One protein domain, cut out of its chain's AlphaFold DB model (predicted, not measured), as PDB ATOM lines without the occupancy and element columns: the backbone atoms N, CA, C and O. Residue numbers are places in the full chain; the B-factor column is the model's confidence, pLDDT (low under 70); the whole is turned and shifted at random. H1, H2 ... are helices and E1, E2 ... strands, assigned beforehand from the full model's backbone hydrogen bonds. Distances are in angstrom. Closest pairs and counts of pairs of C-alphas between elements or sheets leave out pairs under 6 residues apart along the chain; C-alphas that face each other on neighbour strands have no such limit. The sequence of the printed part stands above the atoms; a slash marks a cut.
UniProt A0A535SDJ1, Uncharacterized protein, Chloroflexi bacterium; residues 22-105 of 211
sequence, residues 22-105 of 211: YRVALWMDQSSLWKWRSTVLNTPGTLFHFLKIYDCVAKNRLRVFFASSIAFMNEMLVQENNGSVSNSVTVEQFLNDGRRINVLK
ATOM      1  N   TYR A  22      31.436 -27.161  38.764       83.69
ATOM      2  CA  TYR A  22      32.509 -26.300  39.240       83.69
ATOM      3  C   TYR A  22      33.136 -26.869  40.512       83.69
ATOM      4  O   TYR A  22      32.435 -27.337  41.414       83.69
ATOM      5  N   ARG A  23      34.462 -26.774  40.627       86.81
ATOM      6  CA  ARG A  23      35.191 -26.995  41.884       86.81
ATOM      7  C   ARG A  23      36.340 -26.014  42.034       86.81
ATOM      8  O   ARG A  23      36.950 -25.597  41.057       86.81
ATOM      9  N   VAL A  24      36.660 -25.670  43.273       85.62
ATOM     10  CA  VAL A  24      37.763 -24.772  43.612       85.62
ATOM     11  C   VAL A  24      38.861 -25.563  44.305       85.62
ATOM     12  O   VAL A  24      38.611 -26.272  45.290       85.62
ATOM     13  N   ALA A  25      40.081 -25.426  43.798       89.12
ATOM     14  CA  ALA A  25      41.284 -25.922  44.447       89.12
ATOM     15  C   ALA A  25      42.098 -24.765  45.028       89.12
ATOM     16  O   ALA A  25      42.085 -23.641  44.522       89.12
ATOM     17  N   LEU A  26      42.822 -25.073  46.098       86.94
ATOM     18  CA  LEU A  26      43.704 -24.151  46.792       86.94
ATOM     19  C   LEU A  26      45.142 -24.658  46.725       86.94
ATOM     20  O   LEU A  26      45.397 -25.843  46.960       86.94
ATOM     21  N   TRP A  27      46.070 -23.738  46.489       82.06
ATOM     22  CA  TRP A  27      47.500 -23.970  46.623       82.06
ATOM     23  C   TRP A  27      47.927 -23.943  48.093       82.06
ATOM     24  O   TRP A  27      47.808 -22.921  48.785       82.06
ATOM     25  N   MET A  28      48.438 -25.073  48.580       77.00
ATOM     26  CA  MET A  28      48.924 -25.236  49.951       77.00
ATOM     27  C   MET A  28      50.451 -25.124  49.985       77.00
ATOM     28  O   MET A  28      51.129 -26.047  49.546       77.00
ATOM     29  N   ASP A  29      50.991 -24.047  50.566       74.62
ATOM     30  CA  ASP A  29      52.448 -23.785  50.594       74.62
ATOM     31  C   ASP A  29      53.250 -24.903  51.273       74.62
ATOM     32  O   ASP A  29      54.410 -25.122  50.956       74.62
ATOM     33  N   GLN A  30      52.626 -25.641  52.195       66.88
ATOM     34  CA  GLN A  30      53.265 -26.752  52.905       66.88
ATOM     35  C   GLN A  30      53.403 -28.023  52.057       66.88
ATOM     36  O   GLN A  30      54.171 -28.910  52.409       66.88
ATOM     37  N   SER A  31      52.612 -28.164  50.992       65.38
ATOM     38  CA  SER A  31      52.602 -29.371  50.156       65.38
ATOM     39  C   SER A  31      52.980 -29.094  48.707       65.38
ATOM     40  O   SER A  31      53.095 -30.057  47.964       65.38
ATOM     41  N   SER A  32      53.127 -27.826  48.301       77.38
ATOM     42  CA  SER A  32      53.364 -27.405  46.910       77.38
ATOM     43  C   SER A  32      52.447 -28.109  45.901       77.38
ATOM     44  O   SER A  32      52.861 -28.465  44.804       77.38
ATOM     45  N   LEU A  33      51.203 -28.362  46.315       82.88
ATOM     46  CA  LEU A  33      50.212 -29.124  45.562       82.88
ATOM     47  C   LEU A  33      48.844 -28.453  45.692       82.88
ATOM     48  O   LEU A  33      48.447 -28.000  46.776       82.88
ATOM     49  N   TRP A  34      48.103 -28.441  44.589       83.50
ATOM     50  CA  TRP A  34      46.695 -28.086  44.536       83.50
ATOM     51  C   TRP A  34      45.863 -29.170  45.215       83.50
ATOM     52  O   TRP A  34      45.940 -30.354  44.875       83.50
ATOM     53  N   LYS A  35      45.027 -28.752  46.168       86.50
ATOM     54  CA  LYS A  35      44.046 -29.621  46.828       86.50
ATOM     55  C   LYS A  35      42.650 -29.047  46.682       86.50
ATOM     56  O   LYS A  35      42.452 -27.839  46.828       86.50
ATOM     57  N   TRP A  36      41.677 -29.923  46.450       85.81
ATOM     58  CA  TRP A  36      40.270 -29.541  46.450       85.81
ATOM     59  C   TRP A  36      39.885 -28.905  47.787       85.81
ATOM     60  O   TRP A  36      40.148 -29.466  48.852       85.81
ATOM     61  N   ARG A  37      39.259 -27.729  47.728       84.19
ATOM     62  CA  ARG A  37      38.671 -27.064  48.898       84.19
ATOM     63  C   ARG A  37      37.162 -26.982  48.831       84.19
ATOM     64  O   ARG A  37      36.537 -26.992  49.884       84.19
ATOM     65  N   SER A  38      36.586 -26.942  47.634       79.75
ATOM     66  CA  SER A  38      35.138 -27.013  47.484       79.75
ATOM     67  C   SER A  38      34.653 -28.444  47.243       79.75
ATOM     68  O   SER A  38      35.331 -29.298  46.647       79.75
ATOM     69  N   THR A  39      33.410 -28.672  47.645       78.12
ATOM     70  CA  THR A  39      32.572 -29.745  47.115       78.12
ATOM     71  C   THR A  39      32.201 -29.451  45.655       78.12
ATOM     72  O   THR A  39      32.594 -28.427  45.087       78.12
ATOM     73  N   VAL A  40      31.515 -30.395  45.016       79.94
ATOM     74  CA  VAL A  40      30.955 -30.255  43.665       79.94
ATOM     75  C   VAL A  40      29.910 -29.138  43.684       79.94
ATOM     76  O   VAL A  40      28.911 -29.240  44.390       79.94
ATOM     77  N   LEU A  41      30.134 -28.069  42.920       78.06
ATOM     78  CA  LEU A  41      29.213 -26.942  42.799       78.06
ATOM     79  C   LEU A  41      28.541 -27.007  41.426       78.06
ATOM     80  O   LEU A  41      29.210 -26.968  40.402       78.06
ATOM     81  N   ASN A  42      27.218 -27.104  41.394       76.56
ATOM     82  CA  ASN A  42      26.427 -27.136  40.155       76.56
ATOM     83  C   ASN A  42      25.944 -25.745  39.712       76.56
ATOM     84  O   ASN A  42      25.511 -25.557  38.581       76.56
ATOM     85  N   THR A  43      26.026 -24.759  40.605       75.62
ATOM     86  CA  THR A  43      25.463 -23.428  40.389       75.62
ATOM     87  C   THR A  43      26.579 -22.384  40.424       75.62
ATOM     88  O   THR A  43      27.330 -22.317  41.397       75.62
ATOM     89  N   PRO A  44      26.691 -21.486  39.430       71.62
ATOM     90  CA  PRO A  44      27.711 -20.436  39.458       71.62
ATOM     91  C   PRO A  44      27.540 -19.492  40.663       71.62
ATOM     92  O   PRO A  44      28.517 -18.977  41.198       71.62
ATOM     93  N   GLY A  45      26.310 -19.293  41.147       75.12
ATOM     94  CA  GLY A  45      26.023 -18.503  42.350       75.12
ATOM     95  C   GLY A  45      26.677 -19.049  43.626       75.12
ATOM     96  O   GLY A  45      27.222 -18.266  44.407       75.12
ATOM     97  N   THR A  46      26.684 -20.372  43.821       79.94
ATOM     98  CA  THR A  46      27.333 -20.997  44.986       79.94
ATOM     99  C   THR A  46      28.851 -20.906  44.883       79.94
ATOM    100  O   THR A  46      29.510 -20.666  45.891       79.94
ATOM    101  N   LEU A  47      29.402 -20.961  43.665       81.94
ATOM    102  CA  LEU A  47      30.814 -20.677  43.407       81.94
ATOM    103  C   LEU A  47      31.189 -19.239  43.785       81.94
ATOM    104  O   LEU A  47      32.172 -19.042  44.492       81.94
ATOM    105  N   PHE A  48      30.406 -18.229  43.394       79.25
ATOM    106  CA  PHE A  48      30.692 -16.845  43.797       79.25
ATOM    107  C   PHE A  48      30.601 -16.648  45.312       79.25
ATOM    108  O   PHE A  48      31.426 -15.936  45.881       79.25
ATOM    109  N   HIS A  49      29.623 -17.272  45.975       79.00
ATOM    110  CA  HIS A  49      29.525 -17.225  47.435       79.00
ATOM    111  C   HIS A  49      30.751 -17.878  48.086       79.00
ATOM    112  O   HIS A  49      31.338 -17.303  48.997       79.00
ATOM    113  N   PHE A  50      31.183 -19.032  47.574       80.81
ATOM    114  CA  PHE A  50      32.387 -19.712  48.036       80.81
ATOM    115  C   PHE A  50      33.619 -18.820  47.865       80.81
ATOM    116  O   PHE A  50      34.341 -18.588  48.826       80.81
ATOM    117  N   LEU A  51      33.819 -18.231  46.685       81.19
ATOM    118  CA  LEU A  51      34.946 -17.331  46.428       81.19
ATOM    119  C   LEU A  51      34.953 -16.114  47.364       81.19
ATOM    120  O   LEU A  51      36.022 -15.722  47.816       81.19
ATOM    121  N   LYS A  52      33.783 -15.571  47.726       79.81
ATOM    122  CA  LYS A  52      33.678 -14.482  48.713       79.81
ATOM    123  C   LYS A  52      34.151 -14.881  50.111       79.81
ATOM    124  O   LYS A  52      34.709 -14.048  50.814       79.81
ATOM    125  N   ILE A  53      33.949 -16.132  50.525       80.19
ATOM    126  CA  ILE A  53      34.458 -16.629  51.817       80.19
ATOM    127  C   ILE A  53      35.995 -16.664  51.807       80.19
ATOM    128  O   ILE A  53      36.626 -16.422  52.833       80.19
ATOM    129  N   TYR A  54      36.593 -16.912  50.641       77.38
ATOM    130  CA  TYR A  54      38.042 -16.962  50.439       77.38
ATOM    131  C   TYR A  54      38.639 -15.641  49.927       77.38
ATOM    132  O   TYR A  54      39.757 -15.642  49.421       77.38
ATOM    133  N   ASP A  55      37.951 -14.507  50.090       74.25
ATOM    134  CA  ASP A  55      38.442 -13.200  49.619       74.25
ATOM    135  C   ASP A  55      39.702 -12.726  50.374       74.25
ATOM    136  O   ASP A  55      40.510 -11.962  49.853       74.25
ATOM    137  N   CYS A  56      39.926 -13.243  51.588       70.12
ATOM    138  CA  CYS A  56      41.156 -13.013  52.351       70.12
ATOM    139  C   CYS A  56      42.360 -13.833  51.852       70.12
ATOM    140  O   CYS A  56      43.486 -13.608  52.298       70.12
ATOM    141  N   VAL A  57      42.142 -14.797  50.953       76.75
ATOM    142  CA  VAL A  57      43.195 -15.631  50.373       76.75
ATOM    143  C   VAL A  57      43.678 -15.001  49.074       76.75
ATOM    144  O   VAL A  57      42.891 -14.568  48.236       76.75
ATOM    145  N   ALA A  58      44.997 -14.990  48.881       76.81
ATOM    146  CA  ALA A  58      45.593 -14.467  47.663       76.81
ATOM    147  C   ALA A  58      45.034 -15.201  46.426       76.81
ATOM    148  O   ALA A  58      45.041 -16.432  46.352       76.81
ATOM    149  N   LYS A  59      44.524 -14.441  45.451       79.31
ATOM    150  CA  LYS A  59      43.762 -14.976  44.310       79.31
ATOM    151  C   LYS A  59      44.588 -15.887  43.398       79.31
ATOM    152  O   LYS A  59      44.030 -16.750  42.728       79.31
ATOM    153  N   ASN A  60      45.912 -15.747  43.424       78.19
ATOM    154  CA  ASN A  60      46.876 -16.628  42.758       78.19
ATOM    155  C   ASN A  60      46.959 -18.033  43.382       78.19
ATOM    156  O   ASN A  60      47.454 -18.961  42.747       78.19
ATOM    157  N   ARG A  61      46.472 -18.207  44.614       81.44
ATOM    158  CA  ARG A  61      46.426 -19.493  45.322       81.44
ATOM    159  C   ARG A  61      45.091 -20.203  45.172       81.44
ATOM    160  O   ARG A  61      44.924 -21.276  45.741       81.44
ATOM    161  N   LEU A  62      44.147 -19.622  44.441       86.06
ATOM    162  CA  LEU A  62      42.836 -20.194  44.181       86.06
ATOM    163  C   LEU A  62      42.682 -20.442  42.683       86.06
ATOM    164  O   LEU A  62      42.904 -19.549  41.862       86.06
ATOM    165  N   ARG A  63      42.244 -21.648  42.332       86.06
ATOM    166  CA  ARG A  63      41.916 -22.014  40.954       86.06
ATOM    167  C   ARG A  63      40.534 -22.617  40.874       86.06
ATOM    168  O   ARG A  63      40.155 -23.441  41.706       86.06
ATOM    169  N   VAL A  64      39.798 -22.191  39.859       85.00
ATOM    170  CA  VAL A  64      38.472 -22.694  39.531       85.00
ATOM    171  C   VAL A  64      38.623 -23.689  38.387       85.00
ATOM    172  O   VAL A  64      39.178 -23.379  37.335       85.00
ATOM    173  N   PHE A  65      38.110 -24.888  38.615       84.44
ATOM    174  CA  PHE A  65      38.019 -25.968  37.647       84.44
ATOM    175  C   PHE A  65      36.560 -26.107  37.233       84.44
ATOM    176  O   PHE A  65      35.661 -26.002  38.073       84.44
ATOM    177  N   PHE A  66      36.331 -26.334  35.945       82.56
ATOM    178  CA  PHE A  66      35.004 -26.565  35.392       82.56
ATOM    179  C   PHE A  66      35.055 -27.673  34.345       82.56
ATOM    180  O   PHE A  66      35.962 -27.703  33.519       82.56
ATOM    181  N   ALA A  67      34.081 -28.575  34.392       78.00
ATOM    182  CA  ALA A  67      33.915 -29.644  33.412       78.00
ATOM    183  C   ALA A  67      32.486 -30.195  33.456       78.00
ATOM    184  O   ALA A  67      31.749 -29.964  34.416       78.00
ATOM    185  N   SER A  68      32.098 -30.983  32.461       75.81
ATOM    186  CA  SER A  68      30.854 -31.750  32.460       75.81
ATOM    187  C   SER A  68      30.964 -33.066  33.242       75.81
ATOM    188  O   SER A  68      29.961 -33.753  33.421       75.81
ATOM    189  N   SER A  69      32.168 -33.449  33.691       75.56
ATOM    190  CA  SER A  69      32.424 -34.700  34.418       75.56
ATOM    191  C   SER A  69      33.362 -34.510  35.609       75.56
ATOM    192  O   SER A  69      34.410 -33.871  35.516       75.56
ATOM    193  N   ILE A  70      33.013 -35.140  36.733       77.88
ATOM    194  CA  ILE A  70      33.833 -35.148  37.954       77.88
ATOM    195  C   ILE A  70      35.144 -35.912  37.734       77.88
ATOM    196  O   ILE A  70      36.183 -35.482  38.233       77.88
ATOM    197  N   ALA A  71      35.109 -37.018  36.981       78.44
ATOM    198  CA  ALA A  71      36.304 -37.801  36.664       78.44
ATOM    199  C   ALA A  71      37.331 -36.935  35.922       78.44
ATOM    200  O   ALA A  71      38.479 -36.829  36.348       78.44
ATOM    201  N   PHE A  72      36.859 -36.198  34.916       74.94
ATOM    202  CA  PHE A  72      37.684 -35.277  34.147       74.94
ATOM    203  C   PHE A  72      38.249 -34.133  35.005       74.94
ATOM    204  O   PHE A  72      39.428 -33.806  34.903       74.94
ATOM    205  N   MET A  73      37.466 -33.564  35.933       79.69
ATOM    206  CA  MET A  73      37.997 -32.555  36.864       79.69
ATOM    207  C   MET A  73      39.142 -33.091  37.732       79.69
ATOM    208  O   MET A  73      40.099 -32.365  37.996       79.69
ATOM    209  N   ASN A  74      39.047 -34.337  38.207       82.44
ATOM    210  CA  ASN A  74      40.112 -34.938  39.010       82.44
ATOM    211  C   ASN A  74      41.386 -35.137  38.181       82.44
ATOM    212  O   ASN A  74      42.475 -34.857  38.679       82.44
ATOM    213  N   GLU A  75      41.254 -35.549  36.921       82.50
ATOM    214  CA  GLU A  75      42.377 -35.642  35.983       82.50
ATOM    215  C   GLU A  75      43.032 -34.274  35.754       82.50
ATOM    216  O   GLU A  75      44.254 -34.167  35.847       82.50
ATOM    217  N   MET A  76      42.244 -33.208  35.578       81.12
ATOM    218  CA  MET A  76      42.768 -31.840  35.453       81.12
ATOM    219  C   MET A  76      43.557 -31.390  36.690       81.12
ATOM    220  O   MET A  76      44.569 -30.707  36.558       81.12
ATOM    221  N   LEU A  77      43.127 -31.763  37.901       83.62
ATOM    222  CA  LEU A  77      43.875 -31.435  39.118       83.62
ATOM    223  C   LEU A  77      45.231 -32.149  39.150       83.62
ATOM    224  O   LEU A  77      46.237 -31.552  39.531       83.62
ATOM    225  N   VAL A  78      45.258 -33.428  38.770       83.12
ATOM    226  CA  VAL A  78      46.498 -34.212  38.705       83.12
ATOM    227  C   VAL A  78      47.443 -33.624  37.658       83.12
ATOM    228  O   VAL A  78      48.627 -33.457  37.938       83.12
ATOM    229  N   GLN A  79      46.930 -33.244  36.489       80.81
ATOM    230  CA  GLN A  79      47.715 -32.602  35.431       80.81
ATOM    231  C   GLN A  79      48.318 -31.266  35.883       80.81
ATOM    232  O   GLN A  79      49.516 -31.049  35.702       80.81
ATOM    233  N   GLU A  80      47.532 -30.407  36.536       82.31
ATOM    234  CA  GLU A  80      48.010 -29.117  37.048       82.31
ATOM    235  C   GLU A  80      49.076 -29.306  38.138       82.31
ATOM    236  O   GLU A  80      50.075 -28.590  38.172       82.31
ATOM    237  N   ASN A  81      48.912 -30.311  39.003       83.94
ATOM    238  CA  ASN A  81      49.920 -30.679  40.002       83.94
ATOM    239  C   ASN A  81      51.222 -31.194  39.380       83.94
ATOM    240  O   ASN A  81      52.293 -30.967  39.936       83.94
ATOM    241  N   ASN A  82      51.141 -31.833  38.216       79.44
ATOM    242  CA  ASN A  82      52.300 -32.280  37.446       79.44
ATOM    243  C   ASN A  82      52.920 -31.152  36.594       79.44
ATOM    244  O   ASN A  82      53.798 -31.420  35.775       79.44
ATOM    245  N   GLY A  83      52.462 -29.902  36.746       73.19
ATOM    246  CA  GLY A  83      52.957 -28.746  35.992       73.19
ATOM    247  C   GLY A  83      52.531 -28.729  34.521       73.19
ATOM    248  O   GLY A  83      53.092 -27.975  33.728       73.19
ATOM    249  N   SER A  84      51.560 -29.561  34.137       65.56
ATOM    250  CA  SER A  84      51.016 -29.571  32.779       65.56
ATOM    251  C   SER A  84      49.982 -28.460  32.610       65.56
ATOM    252  O   SER A  84      49.190 -28.196  33.517       65.56
ATOM    253  N   VAL A  85      49.986 -27.816  31.436       57.47
ATOM    254  CA  VAL A  85      49.026 -26.762  31.072       57.47
ATOM    255  C   VAL A  85      47.619 -27.340  31.167       57.47
ATOM    256  O   VAL A  85      47.202 -28.107  30.303       57.47
ATOM    257  N   SER A  86      46.903 -27.002  32.237       60.03
ATOM    258  CA  SER A  86      45.530 -27.451  32.430       60.03
ATOM    259  C   SER A  86      44.577 -26.302  32.157       60.03
ATOM    260  O   SER A  86      44.888 -25.134  32.384       60.03
ATOM    261  N   ASN A  87      43.371 -26.645  31.714       65.44
ATOM    262  CA  ASN A  87      42.295 -25.697  31.427       65.44
ATOM    263  C   ASN A  87      41.624 -25.161  32.708       65.44
ATOM    264  O   ASN A  87      40.408 -24.984  32.766       65.44
ATOM    265  N   SER A  88      42.418 -24.945  33.758       71.00
ATOM    266  CA  SER A  88      41.997 -24.316  35.001       71.00
ATOM    267  C   SER A  88      42.080 -22.798  34.858       71.00
ATOM    268  O   SER A  88      42.927 -22.265  34.144       71.00
ATOM    269  N   VAL A  89      41.174 -22.081  35.518       73.94
ATOM    270  CA  VAL A  89      41.122 -20.617  35.443       73.94
ATOM    271  C   VAL A  89      41.391 -20.038  36.824       73.94
ATOM    272  O   VAL A  89      40.817 -20.464  37.830       73.94
ATOM    273  N   THR A  90      42.288 -19.058  36.889       78.50
ATOM    274  CA  THR A  90      42.558 -18.302  38.114       78.50
ATOM    275  C   THR A  90      41.338 -17.480  38.503       78.50
ATOM    276  O   THR A  90      40.611 -16.976  37.647       78.50
ATOM    277  N   VAL A  91      41.127 -17.278  39.804       74.94
ATOM    278  CA  VAL A  91      39.967 -16.515  40.298       74.94
ATOM    279  C   VAL A  91      39.913 -15.096  39.722       74.94
ATOM    280  O   VAL A  91      38.831 -14.599  39.433       74.94
ATOM    281  N   GLU A  92      41.060 -14.455  39.495       73.06
ATOM    282  CA  GLU A  92      41.112 -13.132  38.858       73.06
ATOM    283  C   GLU A  92      40.548 -13.143  37.442       73.06
ATOM    284  O   GLU A  92      39.688 -12.328  37.119       73.06
ATOM    285  N   GLN A  93      40.975 -14.102  36.622       72.62
ATOM    286  CA  GLN A  93      40.483 -14.250  35.257       72.62
ATOM    287  C   GLN A  93      38.993 -14.611  35.250       72.62
ATOM    288  O   GLN A  93      38.216 -14.030  34.500       72.62
ATOM    289  N   PHE A  94      38.571 -15.480  36.168       73.81
ATOM    290  CA  PHE A  94      37.170 -15.854  36.330       73.81
ATOM    291  C   PHE A  94      36.262 -14.666  36.691       73.81
ATOM    292  O   PHE A  94      35.145 -14.550  36.182       73.81
ATOM    293  N   LEU A  95      36.724 -13.779  37.577       71.25
ATOM    294  CA  LEU A  95      35.985 -12.584  37.985       71.25
ATOM    295  C   LEU A  95      36.009 -11.495  36.901       71.25
ATOM    296  O   LEU A  95      34.998 -10.816  36.713       71.25
ATOM    297  N   ASN A  96      37.121 -11.358  36.173       67.94
ATOM    298  CA  ASN A  96      37.290 -10.373  35.102       67.94
ATOM    299  C   ASN A  96      36.491 -10.724  33.836       67.94
ATOM    300  O   ASN A  96      35.938  -9.824  33.208       67.94
ATOM    301  N   ASP A  97      36.332 -12.010  33.505       65.19
ATOM    302  CA  ASP A  97      35.580 -12.486  32.327       65.19
ATOM    303  C   ASP A  97      34.040 -12.338  32.464       65.19
ATOM    304  O   ASP A  97      33.259 -12.821  31.638       65.19
ATOM    305  N   GLY A  98      33.552 -11.638  33.496       54.44
ATOM    306  CA  GLY A  98      32.192 -11.088  33.516       54.44
ATOM    307  C   GLY A  98      31.059 -12.122  33.524       54.44
ATOM    308  O   GLY A  98      30.008 -11.890  32.927       54.44
ATOM    309  N   ARG A  99      31.234 -13.250  34.228       56.34
ATOM    310  CA  ARG A  99      30.258 -14.365  34.355       56.34
ATOM    311  C   ARG A  99      29.944 -15.115  33.054       56.34
ATOM    312  O   ARG A  99      29.025 -15.932  33.047       56.34
ATOM    313  N   ARG A 100      30.659 -14.869  31.955       53.12
ATOM    314  CA  ARG A 100      30.419 -15.560  30.680       53.12
ATOM    315  C   ARG A 100      31.386 -16.717  30.503       53.12
ATOM    316  O   ARG A 100      32.316 -16.665  29.708       53.12
ATOM    317  N   ILE A 101      31.124 -17.799  31.224       61.53
ATOM    318  CA  ILE A 101      31.769 -19.077  30.933       61.53
ATOM    319  C   ILE A 101      31.146 -19.582  29.633       61.53
ATOM    320  O   ILE A 101      29.985 -19.990  29.601       61.53
ATOM    321  N   ASN A 102      31.883 -19.475  28.528       58.94
ATOM    322  CA  ASN A 102      31.399 -19.943  27.238       58.94
ATOM    323  C   ASN A 102      31.363 -21.480  27.260       58.94
ATOM    324  O   ASN A 102      32.395 -22.133  27.144       58.94
ATOM    325  N   VAL A 103      30.170 -22.050  27.425       57.22
ATOM    326  CA  VAL A 103      29.921 -23.499  27.494       57.22
ATOM    327  C   VAL A 103      30.493 -24.246  26.278       57.22
ATOM    328  O   VAL A 103      30.948 -25.380  26.408       57.22
ATOM    329  N   LEU A 104      30.550 -23.603  25.105       58.25
ATOM    330  CA  LEU A 104      31.175 -24.181  23.909       58.25
ATOM    331  C   LEU A 104      32.697 -24.280  24.052       58.25
ATOM    332  O   LEU A 104      33.289 -25.255  23.594       58.25
ATOM    333  N   LYS A 105      33.319 -23.319  24.745       60.28
ATOM    334  CA  LYS A 105      34.744 -23.365  25.085       60.28
ATOM    335  C   LYS A 105      35.034 -24.544  26.015       60.28
ATOM    336  O   LYS A 105      36.030 -25.212  25.815       60.28
TER     337      LYS A 105
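This is residues 22 to 105 of the 211 residues of an uncharacterized protein of Chloroflexi bacterium (UniProt A0A535SDJ1). A small antiparallel sheet of three strands, in the order E2, E1, E3, has the longest helix, H2, packed over one face, and two shorter helices, H1 and H3, set away from H2 and only grazing the sheet. Residues 97 to 105 follow H3 with no named element. The printed part has 84 residues, with three named helices and three named strands in the order E1, E2, H1, E3, H2, H3; its class is mixed, helices and strands. The whole is compact and rounded, with a radius of gyration of the C-alphas of 12.1 A and spans of 31 by 29 by 21 A.

Start in the sheet, at C-alpha 22, (32.509, -26.300, 39.240); from there E1, residues 22 to 28, runs 19.6 A. Next look at E2, residues 33 to 36, and then at E3, residues 62 to 67, which is 16.9 A long. H2, residues 70 to 81, begins at C-alpha 70, (33.833, -35.148, 37.954), and runs 16.8 A. H1, residues 44 to 53, is 14.6 A long. H3, residues 91 to 96, ends at C-alpha 96, (37.290, -10.373, 35.102).

Begin at the inner strand E1. Its antiparallel neighbour E3 stands at 148 degrees to it, and you find N 65 and O 23 within hydrogen-bond range at 2.8 A. On its other side E1 forms a hairpin with E2, at 142 degrees, where N 26 and O 35 are 2.9 A apart. H2 on one face of this sheet makes two layers, helix over sheet; its closest C-alphas to E2 are those of Asn 81 and Leu 33, 5.8 A apart. E2, H1 and E3 form a split strand-helix-strand unit, two strands running the same way with E1 between them in the sheet, and its crossover is right-handed. H1 only grazes the sheet, with its residues 44 to 51; the closest C-alphas of H1 and E1 are those of Leu 47 and Tyr 22, 7.2 A apart. H3 also only grazes the sheet, with its residues 91 to 94; Val 91 and Arg 63 of E3 have the closest C-alphas, 5.9 A apart. Just before H3, residues 89 to 90 make a short antiparallel pairing with residues 63 to 64 of E3. H1 and H3 are close but not clearly touching, while H1 and H2 are apart. In H1, H2 and H3 every O i to N i+4 pair is within hydrogen-bond range.

The two C-alphas farthest apart are those of Gln 30 and Leu 104, at 36.5 A. The printed part has no cut, and no link is long. The mean pLDDT of the printed part is 75.9; look for values under 70 at residues 30 to 31, 84 to 87 and 96 to 105.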